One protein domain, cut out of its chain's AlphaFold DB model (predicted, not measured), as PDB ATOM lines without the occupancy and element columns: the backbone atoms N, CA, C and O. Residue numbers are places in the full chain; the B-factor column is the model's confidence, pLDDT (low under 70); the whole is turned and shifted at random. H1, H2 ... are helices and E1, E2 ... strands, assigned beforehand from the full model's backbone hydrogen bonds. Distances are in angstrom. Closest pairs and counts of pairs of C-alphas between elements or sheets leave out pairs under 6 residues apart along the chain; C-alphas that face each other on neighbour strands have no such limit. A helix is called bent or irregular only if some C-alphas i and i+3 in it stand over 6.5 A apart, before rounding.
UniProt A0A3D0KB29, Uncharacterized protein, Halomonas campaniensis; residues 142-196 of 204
ATOM      1  N   ILE A 142       7.628 -58.769   0.833       82.81
ATOM      2  CA  ILE A 142       8.608 -59.156   1.855       82.81
ATOM      3  C   ILE A 142       8.114 -60.236   2.820       82.81
ATOM      4  O   ILE A 142       8.900 -60.745   3.614       82.81
ATOM      5  N   LYS A 143       6.829 -60.612   2.757       81.69
ATOM      6  CA  LYS A 143       6.186 -61.541   3.703       81.69
ATOM      7  C   LYS A 143       6.931 -62.874   3.864       81.69
ATOM      8  O   LYS A 143       6.893 -63.470   4.936       81.69
ATOM      9  N   SER A 144       7.588 -63.338   2.803       77.00
ATOM     10  CA  SER A 144       8.312 -64.616   2.769       77.00
ATOM     11  C   SER A 144       9.832 -64.461   2.886       77.00
ATOM     12  O   SER A 144      10.557 -65.442   2.726       77.00
ATOM     13  N   MET A 145      10.334 -63.246   3.116       80.25
ATOM     14  CA  MET A 145      11.765 -62.959   3.164       80.25
ATOM     15  C   MET A 145      12.252 -62.852   4.616       80.25
ATOM     16  O   MET A 145      11.561 -62.275   5.452       80.25
ATOM     17  N   PRO A 146      13.462 -63.350   4.932       79.06
ATOM     18  CA  PRO A 146      14.032 -63.238   6.279       79.06
ATOM     19  C   PRO A 146      14.428 -61.798   6.645       79.06
ATOM     20  O   PRO A 146      14.657 -61.489   7.810       79.06
ATOM     21  N   GLY A 147      14.546 -60.925   5.647       79.62
ATOM     22  CA  GLY A 147      14.953 -59.538   5.782       79.62
ATOM     23  C   GLY A 147      15.384 -58.981   4.433       79.62
ATOM     24  O   GLY A 147      15.528 -59.717   3.454       79.62
ATOM     25  N   ILE A 148      15.590 -57.670   4.387       80.06
ATOM     26  CA  ILE A 148      15.976 -56.954   3.174       80.06
ATOM     27  C   ILE A 148      17.358 -56.345   3.410       80.06
ATOM     28  O   ILE A 148      17.491 -55.481   4.281       80.06
ATOM     29  N   PRO A 149      18.390 -56.748   2.651       80.75
ATOM     30  CA  PRO A 149      19.682 -56.095   2.743       80.75
ATOM     31  C   PRO A 149      19.607 -54.677   2.167       80.75
ATOM     32  O   PRO A 149      18.949 -54.420   1.152       80.75
ATOM     33  N   PHE A 150      20.332 -53.757   2.795       80.62
ATOM     34  CA  PHE A 150      20.497 -52.395   2.309       80.62
ATOM     35  C   PHE A 150      21.938 -51.928   2.464       80.62
ATOM     36  O   PHE A 150      22.686 -52.424   3.305       80.62
ATOM     37  N   ILE A 151      22.317 -50.959   1.638       81.06
ATOM     38  CA  ILE A 151      23.624 -50.310   1.694       81.06
ATOM     39  C   ILE A 151      23.416 -48.853   2.091       81.06
ATOM     40  O   ILE A 151      22.592 -48.159   1.502       81.06
ATOM     41  N   GLU A 152      24.181 -48.369   3.063       81.12
ATOM     42  CA  GLU A 152      24.266 -46.944   3.376       81.12
ATOM     43  C   GLU A 152      25.653 -46.418   3.001       81.12
ATOM     44  O   GLU A 152      26.673 -46.986   3.398       81.12
ATOM     45  N   VAL A 153      25.707 -45.320   2.245       82.19
ATOM     46  CA  VAL A 153      26.971 -44.698   1.837       82.19
ATOM     47  C   VAL A 153      27.275 -43.525   2.764       82.19
ATOM     48  O   VAL A 153      26.610 -42.488   2.727       82.19
ATOM     49  N   ARG A 154      28.320 -43.672   3.586       82.75
ATOM     50  CA  ARG A 154      28.787 -42.649   4.536       82.75
ATOM     51  C   ARG A 154      30.150 -42.097   4.129       82.75
ATOM     52  O   ARG A 154      31.090 -42.850   3.887       82.75
ATOM     53  N   LEU A 155      30.283 -40.774   4.128       83.69
ATOM     54  CA  LEU A 155      31.558 -40.073   4.009       83.69
ATOM     55  C   LEU A 155      32.117 -39.766   5.403       83.69
ATOM     56  O   LEU A 155      31.454 -39.128   6.223       83.69
ATOM     57  N   SER A 156      33.367 -40.162   5.639       82.31
ATOM     58  CA  SER A 156      34.153 -39.751   6.807       82.31
ATOM     59  C   SER A 156      35.231 -38.765   6.405       82.31
ATOM     60  O   SER A 156      35.962 -39.012   5.443       82.31
ATOM     61  N   LYS A 157      35.411 -37.695   7.179       83.00
ATOM     62  CA  LYS A 157      36.622 -36.872   7.092       83.00
ATOM     63  C   LYS A 157      37.591 -37.329   8.179       83.00
ATOM     64  O   LYS A 157      37.228 -37.329   9.342       83.00
ATOM     65  N   LYS A 158      38.838 -37.667   7.829       74.50
ATOM     66  CA  LYS A 158      39.853 -38.145   8.799       74.50
ATOM     67  C   LYS A 158      40.051 -37.218  10.009       74.50
ATOM     68  O   LYS A 158      40.395 -37.695  11.083       74.50
ATOM     69  N   GLU A 159      39.846 -35.915   9.831       73.19
ATOM     70  CA  GLU A 159      40.099 -34.893  10.854       73.19
ATOM     71  C   GLU A 159      38.903 -34.624  11.777       73.19
ATOM     72  O   GLU A 159      39.080 -34.109  12.879       73.19
ATOM     73  N   SER A 160      37.683 -34.988  11.373       69.56
ATOM     74  CA  SER A 160      36.499 -34.852  12.216       69.56
ATOM     75  C   SER A 160      35.916 -36.235  12.482       69.56
ATOM     76  O   SER A 160      35.634 -36.994  11.568       69.56
ATOM     77  N   ARG A 161      35.640 -36.580  13.745       68.25
ATOM     78  CA  ARG A 161      34.867 -37.797  14.085       68.25
ATOM     79  C   ARG A 161      33.388 -37.699  13.649       68.25
ATOM     80  O   ARG A 161      32.516 -38.274  14.292       68.25
ATOM     81  N   LYS A 162      33.087 -36.909  12.615       72.75
ATOM     82  CA  LYS A 162      31.750 -36.663  12.085       72.75
ATOM     83  C   LYS A 162      31.600 -37.410  10.766       72.75
ATOM     84  O   LYS A 162      32.448 -37.303   9.881       72.75
ATOM     85  N   TRP A 163      30.494 -38.123  10.646       76.62
ATOM     86  CA  TRP A 163      30.085 -38.797   9.423       76.62
ATOM     87  C   TRP A 163      29.029 -37.948   8.724       76.62
ATOM     88  O   TRP A 163      28.199 -37.321   9.384       76.62
ATOM     89  N   HIS A 164      29.065 -37.934   7.397       76.50
ATOM     90  CA  HIS A 164      28.002 -37.379   6.569       76.50
ATOM     91  C   HIS A 164      27.454 -38.499   5.687       76.50
ATOM     92  O   HIS A 164      28.202 -39.081   4.901       76.50
ATOM     93  N   THR A 165      26.170 -38.821   5.812       75.44
ATOM     94  CA  THR A 165      25.513 -39.778   4.914       75.44
ATOM     95  C   THR A 165      25.349 -39.120   3.544       75.44
ATOM     96  O   THR A 165      24.749 -38.053   3.440       75.44
ATOM     97  N   LEU A 166      25.956 -39.717   2.515       71.25
ATOM     98  CA  LEU A 166      25.878 -39.246   1.128       71.25
ATOM     99  C   LEU A 166      24.656 -39.817   0.416       71.25
ATOM    100  O   LEU A 166      24.034 -39.128  -0.383       71.25
ATOM    101  N   ASP A 167      24.347 -41.079   0.708       69.06
ATOM    102  CA  ASP A 167      23.208 -41.796   0.159       69.06
ATOM    103  C   ASP A 167      22.682 -42.730   1.247       69.06
ATOM    104  O   ASP A 167      23.405 -43.605   1.747       69.06
ATOM    105  N   SER A 168      21.458 -42.473   1.695       63.53
ATOM    106  CA  SER A 168      20.819 -43.298   2.711       63.53
ATOM    107  C   SER A 168      20.379 -44.610   2.078       63.53
ATOM    108  O   SER A 168      19.862 -44.604   0.979       63.53
ATOM    109  N   MET A 169      20.557 -45.730   2.773       64.06
ATOM    110  CA  MET A 169      19.730 -46.938   2.651       64.06
ATOM    111  C   MET A 169      19.281 -47.370   1.232       64.06
ATOM    112  O   MET A 169      18.087 -47.579   1.004       64.06
ATOM    113  N   LYS A 170      20.201 -47.567   0.276       69.00
ATOM    114  CA  LYS A 170      19.899 -48.273  -0.983       69.00
ATOM    115  C   LYS A 170      19.587 -49.725  -0.678       69.00
ATOM    116  O   LYS A 170      20.458 -50.596  -0.687       69.00
ATOM    117  N   ALA A 171      18.339 -49.970  -0.337       63.56
ATOM    118  CA  ALA A 171      17.836 -51.304  -0.164       63.56
ATOM    119  C   ALA A 171      17.808 -52.005  -1.522       63.56
ATOM    120  O   ALA A 171      17.528 -51.372  -2.545       63.56
ATOM    121  N   GLY A 172      18.004 -53.323  -1.535       65.81
ATOM    122  CA  GLY A 172      17.667 -54.159  -2.692       65.81
ATOM    123  C   GLY A 172      16.154 -54.213  -2.959       65.81
ATOM    124  O   GLY A 172      15.654 -55.236  -3.390       65.81
ATOM    125  N   LEU A 173      15.406 -53.157  -2.624       61.78
ATOM    126  CA  LEU A 173      13.949 -53.061  -2.703       61.78
ATOM    127  C   LEU A 173      13.461 -52.582  -4.059       61.78
ATOM    128  O   LEU A 173      12.329 -52.871  -4.415       61.78
ATOM    129  N   SER A 174      14.293 -51.889  -4.838       56.78
ATOM    130  CA  SER A 174      13.914 -51.478  -6.194       56.78
ATOM    131  C   SER A 174      13.683 -52.663  -7.142       56.78
ATOM    132  O   SER A 174      13.159 -52.459  -8.229       56.78
ATOM    133  N   CYS A 175      14.050 -53.889  -6.743       56.31
ATOM    134  CA  CYS A 175      13.690 -55.126  -7.438       56.31
ATOM    135  C   CYS A 175      12.571 -55.933  -6.749       56.31
ATOM    136  O   CYS A 175      12.221 -57.009  -7.231       56.31
ATOM    137  N   LEU A 176      12.009 -55.444  -5.638       65.00
ATOM    138  CA  LEU A 176      10.952 -56.114  -4.881       65.00
ATOM    139  C   LEU A 176       9.585 -55.550  -5.283       65.00
ATOM    140  O   LEU A 176       9.041 -54.659  -4.636       65.00
ATOM    141  N   GLY A 177       9.050 -56.109  -6.369       71.44
ATOM    142  CA  GLY A 177       7.722 -55.798  -6.897       71.44
ATOM    143  C   GLY A 177       7.693 -54.628  -7.883       71.44
ATOM    144  O   GLY A 177       8.658 -53.878  -8.035       71.44
ATOM    145  N   ASP A 178       6.553 -54.479  -8.553       82.31
ATOM    146  CA  ASP A 178       6.312 -53.428  -9.543       82.31
ATOM    147  C   ASP A 178       5.902 -52.120  -8.848       82.31
ATOM    148  O   ASP A 178       4.747 -51.695  -8.901       82.31
ATOM    149  N   LEU A 179       6.853 -51.492  -8.146       86.44
ATOM    150  CA  LEU A 179       6.643 -50.190  -7.507       86.44
ATOM    151  C   LEU A 179       6.416 -49.107  -8.568       86.44
ATOM    152  O   LEU A 179       7.201 -48.976  -9.511       86.44
ATOM    153  N   GLN A 180       5.390 -48.276  -8.384       89.75
ATOM    154  CA  GLN A 180       5.092 -47.179  -9.301       89.75
ATOM    155  C   GLN A 180       6.130 -46.053  -9.189       89.75
ATOM    156  O   GLN A 180       6.513 -45.453 -10.197       89.75
ATOM    157  N   TYR A 181       6.614 -45.778  -7.974       89.62
ATOM    158  CA  TYR A 181       7.602 -44.736  -7.697       89.62
ATOM    159  C   TYR A 181       8.765 -45.278  -6.844       89.62
ATOM    160  O   TYR A 181       8.918 -44.906  -5.678       89.62
ATOM    161  N   PRO A 182       9.656 -46.110  -7.418       84.75
ATOM    162  CA  PRO A 182      10.727 -46.783  -6.671       84.75
ATOM    163  C   PRO A 182      11.738 -45.822  -6.021       84.75
ATOM    164  O   PRO A 182      12.406 -46.186  -5.057       84.75
ATOM    165  N   ASN A 183      11.837 -44.578  -6.497       84.62
ATOM    166  CA  ASN A 183      12.728 -43.564  -5.920       84.62
ATOM    167  C   ASN A 183      12.301 -43.104  -4.512       84.62
ATOM    168  O   ASN A 183      13.116 -42.537  -3.788       84.62
ATOM    169  N   ASN A 184      11.055 -43.361  -4.103       88.44
ATOM    170  CA  ASN A 184      10.523 -42.968  -2.795       88.44
ATOM    171  C   ASN A 184      10.780 -44.012  -1.699       88.44
ATOM    172  O   ASN A 184      10.236 -43.904  -0.600       88.44
ATOM    173  N   ILE A 185      11.618 -45.016  -1.966       85.31
ATOM    174  CA  ILE A 185      11.779 -46.175  -1.090       85.31
ATOM    175  C   ILE A 185      12.159 -45.826   0.356       85.31
ATOM    176  O   ILE A 185      11.716 -46.498   1.282       85.31
ATOM    177  N   HIS A 186      12.921 -44.750   0.574       84.50
ATOM    178  CA  HIS A 186      13.248 -44.283   1.925       84.50
ATOM    179  C   HIS A 186      12.014 -43.842   2.707       84.50
ATOM    180  O   HIS A 186      11.887 -44.179   3.880       84.50
ATOM    181  N   ALA A 187      11.106 -43.110   2.058       89.25
ATOM    182  CA  ALA A 187       9.862 -42.684   2.680       89.25
ATOM    183  C   ALA A 187       8.989 -43.901   3.004       89.25
ATOM    184  O   ALA A 187       8.479 -43.995   4.115       89.25
ATOM    185  N   TYR A 188       8.918 -44.865   2.081       90.69
ATOM    186  CA  TYR A 188       8.144 -46.093   2.261       90.69
ATOM    187  C   TYR A 188       8.638 -46.924   3.442       90.69
ATOM    188  O   TYR A 188       7.860 -47.306   4.313       90.69
ATOM    189  N   VAL A 189       9.949 -47.165   3.517       88.19
ATOM    190  CA  VAL A 189      10.552 -47.900   4.636       88.19
ATOM    191  C   VAL A 189      10.373 -47.144   5.951       88.19
ATOM    192  O   VAL A 189      10.010 -47.760   6.948       88.19
ATOM    193  N   SER A 190      10.574 -45.823   5.960       89.62
ATOM    194  CA  SER A 190      10.402 -45.008   7.166       89.62
ATOM    195  C   SER A 190       8.959 -45.018   7.674       89.62
ATOM    196  O   SER A 190       8.743 -45.100   8.882       89.62
ATOM    197  N   ASN A 191       7.972 -44.953   6.779       94.38
ATOM    198  CA  ASN A 191       6.563 -45.030   7.154       94.38
ATOM    199  C   ASN A 191       6.204 -46.433   7.661       94.38
ATOM    200  O   ASN A 191       5.599 -46.562   8.720       94.38
ATOM    201  N   LEU A 192       6.636 -47.493   6.969       91.88
ATOM    202  CA  LEU A 192       6.402 -48.876   7.401       91.88
ATOM    203  C   LEU A 192       7.090 -49.208   8.735       91.88
ATOM    204  O   LEU A 192       6.549 -49.991   9.514       91.88
ATOM    205  N   GLU A 193       8.241 -48.601   9.026       91.44
ATOM    206  CA  GLU A 193       8.868 -48.649  10.352       91.44
ATOM    207  C   GLU A 193       8.032 -47.891  11.393       91.44
ATOM    208  O   GLU A 193       7.755 -48.427  12.464       91.44
ATOM    209  N   GLY A 194       7.540 -46.691  11.065       92.56
ATOM    210  CA  GLY A 194       6.647 -45.913  11.936       92.56
ATOM    211  C   GLY A 194       5.307 -46.600  12.233       92.56
ATOM    212  O   GLY A 194       4.779 -46.479  13.338       92.56
ATOM    213  N   LEU A 195       4.782 -47.370  11.277       93.12
ATOM    214  CA  LEU A 195       3.605 -48.230  11.440       93.12
ATOM    215  C   LEU A 195       3.912 -49.529  12.208       93.12
ATOM    216  O   LEU A 195       2.988 -50.265  12.552       93.12
ATOM    217  N   GLY A 196       5.188 -49.813  12.483       91.38
ATOM    218  CA  GLY A 196       5.639 -50.990  13.224       91.38
ATOM    219  C   GLY A 196       5.695 -52.282  12.405       91.38
ATOM    220  O   GLY A 196       5.820 -53.358  12.985       91.38
TER     221      GLY A 196
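AT A GLANCE: This is residues 142 to 196 of the 204 residues of an uncharacterized protein of Halomonas campaniensis (UniProt A0A3D0KB29). A long hairpin of two strands, E1 and E2, makes the length, and one helix, H1, stands crosswise near its open end. The turn of the hairpin, residues 157 to 162, sticks out at the far end. The 55 printed residues hold E1, E2 and H1 in that order, a mixed class with an antiparallel sheet; the whole is loose, with a radius of gyration of the C-alphas of 14.1 A, and elongated, spanning 43 by 22 by 19 A.

HOW THE PARTS SIT: E1, residues 150 to 156, and E2, residues 163 to 171, form an antiparallel hairpin at 167 degrees; N 155 and O 164 are 2.8 A apart, within hydrogen-bond range. E2 bends by 64 degrees at residue 166. The closest C-alphas of E2 and H1, residues 182 to 194, are those of Met 169 and His 186, 7.0 A apart. E1 and H1 are apart. In H1, 7 of 9 O i to N i+4 pairs are within hydrogen-bond range.

IN THESE COORDINATES: E1 begins at C-alpha 150 (20.497, -52.395, 2.309) and is 19.1 A long. E2 is 20.0 A long. H1, 19.1 A, ends at C-alpha 194 (6.647, -45.913, 11.936); it is irregular, with C-alphas 183 and 186 7.9 A apart.

THE WHOLE: The C-alphas farthest apart, of Ser 144 and Glu 159, are 44.3 A apart. The printed part has no cut, and both links are short. Residues 160 to 161 and 167 to 176 have pLDDT under 70.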